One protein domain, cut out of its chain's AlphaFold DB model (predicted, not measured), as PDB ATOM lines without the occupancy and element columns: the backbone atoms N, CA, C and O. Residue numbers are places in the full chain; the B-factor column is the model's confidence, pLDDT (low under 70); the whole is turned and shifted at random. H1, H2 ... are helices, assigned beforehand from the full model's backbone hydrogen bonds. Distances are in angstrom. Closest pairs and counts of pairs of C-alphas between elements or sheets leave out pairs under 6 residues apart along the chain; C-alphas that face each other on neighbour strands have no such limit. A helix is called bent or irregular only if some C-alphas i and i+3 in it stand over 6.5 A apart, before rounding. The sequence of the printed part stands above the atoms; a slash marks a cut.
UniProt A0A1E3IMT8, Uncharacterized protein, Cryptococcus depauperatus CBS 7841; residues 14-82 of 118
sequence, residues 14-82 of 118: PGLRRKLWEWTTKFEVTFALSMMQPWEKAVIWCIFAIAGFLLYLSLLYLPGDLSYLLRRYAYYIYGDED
ATOM      1  N   PRO A  14       0.722  19.766  17.708       84.62
ATOM      2  CA  PRO A  14       2.110  19.352  17.914       84.62
ATOM      3  C   PRO A  14       2.344  17.896  17.484       84.62
ATOM      4  O   PRO A  14       1.563  17.007  17.805       84.62
ATOM      5  N   GLY A  15       3.425  17.667  16.730       91.38
ATOM      6  CA  GLY A  15       3.791  16.361  16.175       91.38
ATOM      7  C   GLY A  15       4.641  16.477  14.904       91.38
ATOM      8  O   GLY A  15       5.064  17.572  14.522       91.38
ATOM      9  N   LEU A  16       4.863  15.352  14.213       89.19
ATOM     10  CA  LEU A  16       5.621  15.306  12.948       89.19
ATOM     11  C   LEU A  16       4.991  16.180  11.857       89.19
ATOM     12  O   LEU A  16       5.695  16.888  11.142       89.19
ATOM     13  N   ARG A  17       3.655  16.199  11.791       87.19
ATOM     14  CA  ARG A  17       2.894  17.020  10.837       87.19
ATOM     15  C   ARG A  17       3.194  18.510  10.989       87.19
ATOM     16  O   ARG A  17       3.253  19.222   9.995       87.19
ATOM     17  N   ARG A  18       3.422  18.972  12.221       90.38
ATOM     18  CA  ARG A  18       3.781  20.365  12.487       90.38
ATOM     19  C   ARG A  18       5.199  20.688  12.032       90.38
ATOM     20  O   ARG A  18       5.389  21.726  11.414       90.38
ATOM     21  N   LYS A  19       6.168  19.803  12.280       91.62
ATOM     22  CA  LYS A  19       7.543  20.001  11.792       91.62
ATOM     23  C   LYS A  19       7.601  20.033  10.266       91.62
ATOM     24  O   LYS A  19       8.248  20.912   9.714       91.62
ATOM     25  N   LEU A  20       6.885  19.122   9.602       91.38
ATOM     26  CA  LEU A  20       6.770  19.116   8.143       91.38
ATOM     27  C   LEU A  20       6.161  20.420   7.629       91.38
ATOM     28  O   LEU A  20       6.745  21.028   6.745       91.38
ATOM     29  N   TRP A  21       5.061  20.883   8.229       89.62
ATOM     30  CA  TRP A  21       4.446  22.162   7.870       89.62
ATOM     31  C   TRP A  21       5.414  23.341   8.050       89.62
ATOM     32  O   TRP A  21       5.585  24.145   7.141       89.62
ATOM     33  N   GLU A  22       6.120  23.409   9.182       90.88
ATOM     34  CA  GLU A  22       7.119  24.453   9.434       90.88
ATOM     35  C   GLU A  22       8.261  24.417   8.405       90.88
ATOM     36  O   GLU A  22       8.716  25.469   7.956       90.88
ATOM     37  N   TRP A  23       8.724  23.229   8.013       91.38
ATOM     38  CA  TRP A  23       9.778  23.069   7.010       91.38
ATOM     39  C   TRP A  23       9.304  23.452   5.614       91.38
ATOM     40  O   TRP A  23       9.993  24.212   4.936       91.38
ATOM     41  N   THR A  24       8.121  22.991   5.201       88.12
ATOM     42  CA  THR A  24       7.551  23.343   3.897       88.12
ATOM     43  C   THR A  24       7.295  24.839   3.800       88.12
ATOM     44  O   THR A  24       7.661  25.446   2.803       88.12
ATOM     45  N   THR A  25       6.761  25.467   4.853       88.88
ATOM     46  CA  THR A  25       6.518  26.916   4.868       88.88
ATOM     47  C   THR A  25       7.821  27.709   4.829       88.88
ATOM     48  O   THR A  25       7.913  28.681   4.086       88.88
ATOM     49  N   LYS A  26       8.856  27.293   5.575       90.50
ATOM     50  CA  LYS A  26      10.179  27.934   5.494       90.50
ATOM     51  C   LYS A  26      10.756  27.836   4.088       90.50
ATOM     52  O   LYS A  26      11.192  28.849   3.558       90.50
ATOM     53  N   PHE A  27      10.706  26.651   3.486       88.19
ATOM     54  CA  PHE A  27      11.207  26.421   2.135       88.19
ATOM     55  C   PHE A  27      10.445  27.246   1.087       88.19
ATOM     56  O   PHE A  27      11.052  27.858   0.211       88.19
ATOM     57  N   GLU A  28       9.116  27.321   1.198       87.19
ATOM     58  CA  GLU A  28       8.288  28.109   0.282       87.19
ATOM     59  C   GLU A  28       8.574  29.609   0.363       87.19
ATOM     60  O   GLU A  28       8.592  30.277  -0.671       87.19
ATOM     61  N   VAL A  29       8.848  30.128   1.562       87.88
ATOM     62  CA  VAL A  29       9.189  31.543   1.759       87.88
ATOM     63  C   VAL A  29      10.624  31.844   1.319       87.88
ATOM     64  O   VAL A  29      10.836  32.846   0.641       87.88
ATOM     65  N   THR A  30      11.613  30.995   1.636       86.69
ATOM     66  CA  THR A  30      13.025  31.255   1.278       86.69
ATOM     67  C   THR A  30      13.269  31.246  -0.224       86.69
ATOM     68  O   THR A  30      14.082  32.023  -0.713       86.69
ATOM     69  N   PHE A  31      12.567  30.381  -0.956       80.25
ATOM     70  CA  PHE A  31      12.682  30.285  -2.413       80.25
ATOM     71  C   PHE A  31      11.618  31.107  -3.153       80.25
ATOM     72  O   PHE A  31      11.490  30.971  -4.366       80.25
ATOM     73  N   ALA A  32      10.836  31.928  -2.437       84.56
ATOM     74  CA  ALA A  32       9.715  32.703  -2.978       84.56
ATOM     75  C   ALA A  32       8.701  31.869  -3.800       84.56
ATOM     76  O   ALA A  32       7.934  32.406  -4.601       84.56
ATOM     77  N   LEU A  33       8.639  30.555  -3.554       82.38
ATOM     78  CA  LEU A  33       7.752  29.611  -4.244       82.38
ATOM     79  C   LEU A  33       6.274  29.900  -3.964       82.38
ATOM     80  O   LEU A  33       5.413  29.399  -4.680       82.38
ATOM     81  N   SER A  34       5.971  30.690  -2.929       81.88
ATOM     82  CA  SER A  34       4.607  31.119  -2.611       81.88
ATOM     83  C   SER A  34       4.004  32.062  -3.656       81.88
ATOM     84  O   SER A  34       2.784  32.178  -3.709       81.88
ATOM     85  N   MET A  35       4.832  32.752  -4.452       88.31
ATOM     86  CA  MET A  35       4.375  33.692  -5.490       88.31
ATOM     87  C   MET A  35       4.352  33.074  -6.892       88.31
ATOM     88  O   MET A  35       3.809  33.677  -7.814       88.31
ATOM     89  N   MET A  36       4.936  31.885  -7.054       90.56
ATOM     90  CA  MET A  36       5.029  31.202  -8.342       90.56
ATOM     91  C   MET A  36       3.743  30.455  -8.670       90.56
ATOM     92  O   MET A  36       3.052  29.930  -7.789       90.56
ATOM     93  N   GLN A  37       3.438  30.357  -9.961       92.75
ATOM     94  CA  GLN A  37       2.291  29.573 -10.397       92.75
ATOM     95  C   GLN A  37       2.545  28.071 -10.154       92.75
ATOM     96  O   GLN A  37       3.689  27.608 -10.226       92.75
ATOM     97  N   PRO A  38       1.493  27.263  -9.912       88.50
ATOM     98  CA  PRO A  38       1.653  25.835  -9.630       88.50
ATOM     99  C   PRO A  38       2.429  25.066 -10.709       88.50
ATOM    100  O   PRO A  38       3.139  24.111 -10.392       88.50
ATOM    101  N   TRP A  39       2.333  25.493 -11.973       93.56
ATOM    102  CA  TRP A  39       3.045  24.861 -13.083       93.56
ATOM    103  C   TRP A  39       4.547  25.193 -13.086       93.56
ATOM    104  O   TRP A  39       5.355  24.309 -13.354       93.56
ATOM    105  N   GLU A  40       4.945  26.419 -12.723       92.12
ATOM    106  CA  GLU A  40       6.359  26.821 -12.654       92.12
ATOM    107  C   GLU A  40       7.077  26.040 -11.551       92.12
ATOM    108  O   GLU A  40       8.176  25.517 -11.746       92.12
ATOM    109  N   LYS A  41       6.405  25.870 -10.403       89.12
ATOM    110  CA  LYS A  41       6.882  25.015  -9.310       89.12
ATOM    111  C   LYS A  41       7.081  23.574  -9.790       89.12
ATOM    112  O   LYS A  41       8.090  22.964  -9.448       89.12
ATOM    113  N   ALA A  42       6.167  23.038 -10.603       91.81
ATOM    114  CA  ALA A  42       6.303  21.693 -11.166       91.81
ATOM    115  C   ALA A  42       7.531  21.564 -12.085       91.81
ATOM    116  O   ALA A  42       8.262  20.581 -11.980       91.81
ATOM    117  N   VAL A  43       7.817  22.574 -12.915       94.12
ATOM    118  CA  VAL A  43       9.021  22.597 -13.766       94.12
ATOM    119  C   VAL A  43      10.297  22.574 -12.923       94.12
ATOM    120  O   VAL A  43      11.198  21.787 -13.212       94.12
ATOM    121  N   ILE A  44      10.362  23.363 -11.848       91.94
ATOM    122  CA  ILE A  44      11.512  23.368 -10.929       91.94
ATOM    123  C   ILE A  44      11.734  21.977 -10.321       91.94
ATOM    124  O   ILE A  44      12.859  21.471 -10.335       91.94
ATOM    125  N   TRP A  45      10.675  21.323  -9.835       91.56
ATOM    126  CA  TRP A  45      10.782  19.961  -9.303       91.56
ATOM    127  C   TRP A  45      11.243  18.955 -10.358       91.56
ATOM    128  O   TRP A  45      12.068  18.099 -10.045       91.56
ATOM    129  N   CYS A  46      10.783  19.077 -11.607       95.88
ATOM    130  CA  CYS A  46      11.263  18.243 -12.708       95.88
ATOM    131  C   CYS A  46      12.758  18.452 -12.976       95.88
ATOM    132  O   CYS A  46      13.480  17.474 -13.142       95.88
ATOM    133  N   ILE A  47      13.243  19.698 -12.969       95.81
ATOM    134  CA  ILE A  47      14.672  19.994 -13.151       95.81
ATOM    135  C   ILE A  47      15.494  19.353 -12.030       95.81
ATOM    136  O   ILE A  47      16.475  18.667 -12.313       95.81
ATOM    137  N   PHE A  48      15.078  19.510 -10.770       94.75
ATOM    138  CA  PHE A  48      15.757  18.868  -9.642       94.75
ATOM    139  C   PHE A  48      15.712  17.341  -9.723       94.75
ATOM    140  O   PHE A  48      16.710  16.695  -9.415       94.75
ATOM    141  N   ALA A  49      14.594  16.759 -10.159       96.12
ATOM    142  CA  ALA A  49      14.469  15.316 -10.332       96.12
ATOM    143  C   ALA A  49      15.399  14.797 -11.437       96.12
ATOM    144  O   ALA A  49      16.106  13.817 -11.221       96.12
ATOM    145  N   ILE A  50      15.453  15.477 -12.586       97.31
ATOM    146  CA  ILE A  50      16.351  15.128 -13.694       97.31
ATOM    147  C   ILE A  50      17.807  15.277 -13.250       97.31
ATOM    148  O   ILE A  50      18.586  14.344 -13.409       97.31
ATOM    149  N   ALA A  51      18.176  16.404 -12.639       97.12
ATOM    150  CA  ALA A  51      19.530  16.627 -12.142       97.12
ATOM    151  C   ALA A  51      19.925  15.581 -11.088       97.12
ATOM    152  O   ALA A  51      21.002  14.998 -11.175       97.12
ATOM    153  N   GLY A  52      19.041  15.289 -10.131       96.88
ATOM    154  CA  GLY A  52      19.257  14.257  -9.117       96.88
ATOM    155  C   GLY A  52      19.393  12.861  -9.724       96.88
ATOM    156  O   GLY A  52      20.265  12.098  -9.315       96.88
ATOM    157  N   PHE A  53      18.596  12.544 -10.744       96.50
ATOM    158  CA  PHE A  53      18.692  11.288 -11.480       96.50
ATOM    159  C   PHE A  53      20.008  11.177 -12.260       96.50
ATOM    160  O   PHE A  53      20.672  10.146 -12.188       96.50
ATOM    161  N   LEU A  54      20.439  12.245 -12.938       95.25
ATOM    162  CA  LEU A  54      21.737  12.295 -13.617       95.25
ATOM    163  C   LEU A  54      22.895  12.137 -12.627       95.25
ATOM    164  O   LEU A  54      23.832  11.393 -12.901       95.25
ATOM    165  N   LEU A  55      22.830  12.800 -11.470       95.44
ATOM    166  CA  LEU A  55      23.832  12.647 -10.416       95.44
ATOM    167  C   LEU A  55      23.859  11.219  -9.875       95.44
ATOM    168  O   LEU A  55      24.935  10.660  -9.688       95.44
ATOM    169  N   TYR A  56      22.695  10.610  -9.667       95.06
ATOM    170  CA  TYR A  56      22.595   9.226  -9.222       95.06
ATOM    171  C   TYR A  56      23.213   8.254 -10.237       95.06
ATOM    172  O   TYR A  56      24.034   7.417  -9.865       95.06
ATOM    173  N   LEU A  57      22.889   8.408 -11.525       93.31
ATOM    174  CA  LEU A  57      23.501   7.620 -12.597       93.31
ATOM    175  C   LEU A  57      25.012   7.839 -12.678       93.31
ATOM    176  O   LEU A  57      25.764   6.877 -12.815       93.31
ATOM    177  N   SER A  58      25.458   9.089 -12.551       90.62
ATOM    178  CA  SER A  58      26.877   9.434 -12.515       90.62
ATOM    179  C   SER A  58      27.579   8.712 -11.365       90.62
ATOM    180  O   SER A  58      28.570   8.029 -11.588       90.62
ATOM    181  N   LEU A  59      27.026   8.735 -10.151       90.19
ATOM    182  CA  LEU A  59      27.612   8.040  -9.002       90.19
ATOM    183  C   LEU A  59      27.688   6.517  -9.178       90.19
ATOM    184  O   LEU A  59      28.606   5.897  -8.647       90.19
ATOM    185  N   LEU A  60      26.749   5.913  -9.911       90.00
ATOM    186  CA  LEU A  60      26.761   4.474 -10.178       90.00
ATOM    187  C   LEU A  60      27.758   4.074 -11.270       90.00
ATOM    188  O   LEU A  60      28.424   3.050 -11.142       90.00
ATOM    189  N   TYR A  61      27.849   4.857 -12.344       87.50
ATOM    190  CA  TYR A  61      28.601   4.480 -13.544       87.50
ATOM    191  C   TYR A  61      30.045   5.010 -13.545       87.50
ATOM    192  O   TYR A  61      30.983   4.307 -13.921       87.50
ATOM    193  N   LEU A  62      30.251   6.225 -13.037       85.25
ATOM    194  CA  LEU A  62      31.542   6.908 -13.037       85.25
ATOM    195  C   LEU A  62      32.665   6.190 -12.260       85.25
ATOM    196  O   LEU A  62      33.793   6.228 -12.752       85.25
ATOM    197  N   PRO A  63      32.456   5.518 -11.104       83.31
ATOM    198  CA  PRO A  63      33.576   4.892 -10.395       83.31
ATOM    199  C   PRO A  63      34.213   3.738 -11.183       83.31
ATOM    200  O   PRO A  63      35.426   3.543 -11.088       83.31
ATOM    201  N   GLY A  64      33.424   3.006 -11.982       82.19
ATOM    202  CA  GLY A  64      33.930   1.927 -12.831       82.19
ATOM    203  C   GLY A  64      34.880   2.462 -13.901       82.19
ATOM    204  O   GLY A  64      36.053   2.085 -13.939       82.19
ATOM    205  N   ASP A  65      34.411   3.422 -14.694       84.56
ATOM    206  CA  ASP A  65      35.193   4.021 -15.780       84.56
ATOM    207  C   ASP A  65      36.404   4.812 -15.271       84.56
ATOM    208  O   ASP A  65      37.490   4.762 -15.858       84.56
ATOM    209  N   LEU A  66      36.262   5.501 -14.137       85.25
ATOM    210  CA  LEU A  66      37.352   6.266 -13.540       85.25
ATOM    211  C   LEU A  66      38.489   5.354 -13.062       85.25
ATOM    212  O   LEU A  66      39.658   5.696 -13.234       85.25
ATOM    213  N   SER A  67      38.170   4.176 -12.512       83.62
ATOM    214  CA  SER A  67      39.185   3.190 -12.105       83.62
ATOM    215  C   SER A  67      40.013   2.682 -13.291       83.62
ATOM    216  O   SER A  67      41.238   2.578 -13.203       83.62
ATOM    217  N   TYR A  68      39.359   2.462 -14.432       86.19
ATOM    218  CA  TYR A  68      40.006   2.029 -15.663       86.19
ATOM    219  C   TYR A  68      40.929   3.105 -16.247       86.19
ATOM    220  O   TYR A  68      42.076   2.825 -16.611       86.19
ATOM    221  N   LEU A  69      40.451   4.351 -16.306       87.31
ATOM    222  CA  LEU A  69      41.238   5.481 -16.796       87.31
ATOM    223  C   LEU A  69      42.452   5.756 -15.902       87.31
ATOM    224  O   LEU A  69      43.541   6.009 -16.417       87.31
ATOM    225  N   LEU A  70      42.291   5.649 -14.582       86.56
ATOM    226  CA  LEU A  70      43.383   5.840 -13.627       86.56
ATOM    227  C   LEU A  70      44.480   4.785 -13.776       86.56
ATOM    228  O   LEU A  70      45.653   5.142 -13.727       86.56
ATOM    229  N   ARG A  71      44.129   3.519 -14.031       84.75
ATOM    230  CA  ARG A  71      45.125   2.462 -14.280       84.75
ATOM    231  C   ARG A  71      45.947   2.730 -15.543       84.75
ATOM    232  O   ARG A  71      47.163   2.578 -15.541       84.75
ATOM    233  N   ARG A  72      45.303   3.202 -16.616       86.56
ATOM    234  CA  ARG A  72      46.011   3.615 -17.842       86.56
ATOM    235  C   ARG A  72      46.891   4.840 -17.620       86.56
ATOM    236  O   ARG A  72      48.009   4.887 -18.118       86.56
ATOM    237  N   TYR A  73      46.401   5.820 -16.869       87.00
ATOM    238  CA  TYR A  73      47.193   6.985 -16.489       87.00
ATOM    239  C   TYR A  73      48.436   6.583 -15.676       87.00
ATOM    240  O   TYR A  73      49.529   7.068 -15.967       87.00
ATOM    241  N   ALA A  74      48.285   5.652 -14.724       86.19
ATOM    242  CA  ALA A  74      49.389   5.104 -13.937       86.19
ATOM    243  C   ALA A  74      50.466   4.484 -14.835       86.19
ATOM    244  O   ALA A  74      51.636   4.847 -14.725       86.19
ATOM    245  N   TYR A  75      50.048   3.657 -15.799       86.56
ATOM    246  CA  TYR A  75      50.952   3.038 -16.765       86.56
ATOM    247  C   TYR A  75      51.765   4.072 -17.555       86.56
ATOM    248  O   TYR A  75      52.978   3.935 -17.689       86.56
ATOM    249  N   TYR A  76      51.127   5.135 -18.053       89.62
ATOM    250  CA  TYR A  76      51.826   6.124 -18.880       89.62
ATOM    251  C   TYR A  76      52.794   7.021 -18.101       89.62
ATOM    252  O   TYR A  76      53.782   7.474 -18.673       89.62
ATOM    253  N   ILE A  77      52.511   7.303 -16.829       87.88
ATOM    254  CA  ILE A  77      53.322   8.220 -16.012       87.88
ATOM    255  C   ILE A  77      54.407   7.458 -15.249       87.88
ATOM    256  O   ILE A  77      55.560   7.884 -15.219       87.88
ATOM    257  N   TYR A  78      54.028   6.356 -14.605       85.19
ATOM    258  CA  TYR A  78      54.871   5.628 -13.659       85.19
ATOM    259  C   TYR A  78      55.454   4.341 -14.253       85.19
ATOM    260  O   TYR A  78      56.368   3.775 -13.663       85.19
ATOM    261  N   GLY A  79      54.966   3.889 -15.415       83.75
ATOM    262  CA  GLY A  79      55.414   2.644 -16.047       83.75
ATOM    263  C   GLY A  79      54.913   1.377 -15.348       83.75
ATOM    264  O   GLY A  79      55.323   0.283 -15.722       83.75
ATOM    265  N   ASP A  80      54.038   1.521 -14.353       79.00
ATOM    266  CA  ASP A  80      53.471   0.436 -13.560       79.00
ATOM    267  C   ASP A  80      51.956   0.641 -13.416       79.00
ATOM    268  O   ASP A  80      51.466   1.753 -13.194       79.00
ATOM    269  N   GLU A  81      51.209  -0.442 -13.603       73.81
ATOM    270  CA  GLU A  81      49.748  -0.466 -13.581       73.81
ATOM    271  C   GLU A  81      49.186  -0.622 -12.163       73.81
ATOM    272  O   GLU A  81      48.026  -0.269 -11.928       73.81
ATOM    273  N   ASP A  82      49.996  -1.128 -11.228       73.75
ATOM    274  CA  ASP A  82      49.564  -1.501  -9.877       73.75
ATOM    275  C   ASP A  82      49.793  -0.390  -8.839       73.75
ATOM    276  O   ASP A  82      49.509  -0.557  -7.647       73.75
TER     277      ASP A  82
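AT A GLANCE: This is residues 14 to 82 of the 118 residues of an uncharacterized protein of Cryptococcus depauperatus CBS 7841 (UniProt A0A1E3IMT8). A short helix, H1, and a long bent helix, H2, make an open L, joined at the corner by a loop, residues 31 to 37. H2, with its arms H2a and H2b, makes the long limb, and H1 sticks out from the corner with residues 16 to 24. The printed part has 69 residues, two named helices in the order H1, H2, and no named strand; it is all helix and extended, with a radius of gyration of the C-alphas of 22.0 A and spans of 63 by 30 by 17 A.

IN THESE COORDINATES: H1, residues 16 to 30, begins at C-alpha 16 (5.621, 15.306, 12.948) and measures 21.1 A. H2, residues 38 to 78, was assigned as one helix by its hydrogen bonds but is bent: C-alphas 60 and 63 are 6.8 A apart. H2a, residues 38 to 60, measures 33.0 A; H2b, residues 63 to 78, measures 21.6 A and ends at C-alpha 78 (54.871, 5.628, -13.659).

HOW THE PARTS SIT: H1 is apart from H2a and from H2b. H2a and H2b stand at a steep tilt of 47 degrees. In H1, H2a and H2b every O i to N i+4 pair is within hydrogen-bond range.

THE WHOLE: The C-alphas farthest apart, of Pro 14 and Gly 79, are 65.4 A apart. The printed part has no cut, the link from H1 to H2 is short, and no printed residue is under pLDDT 70.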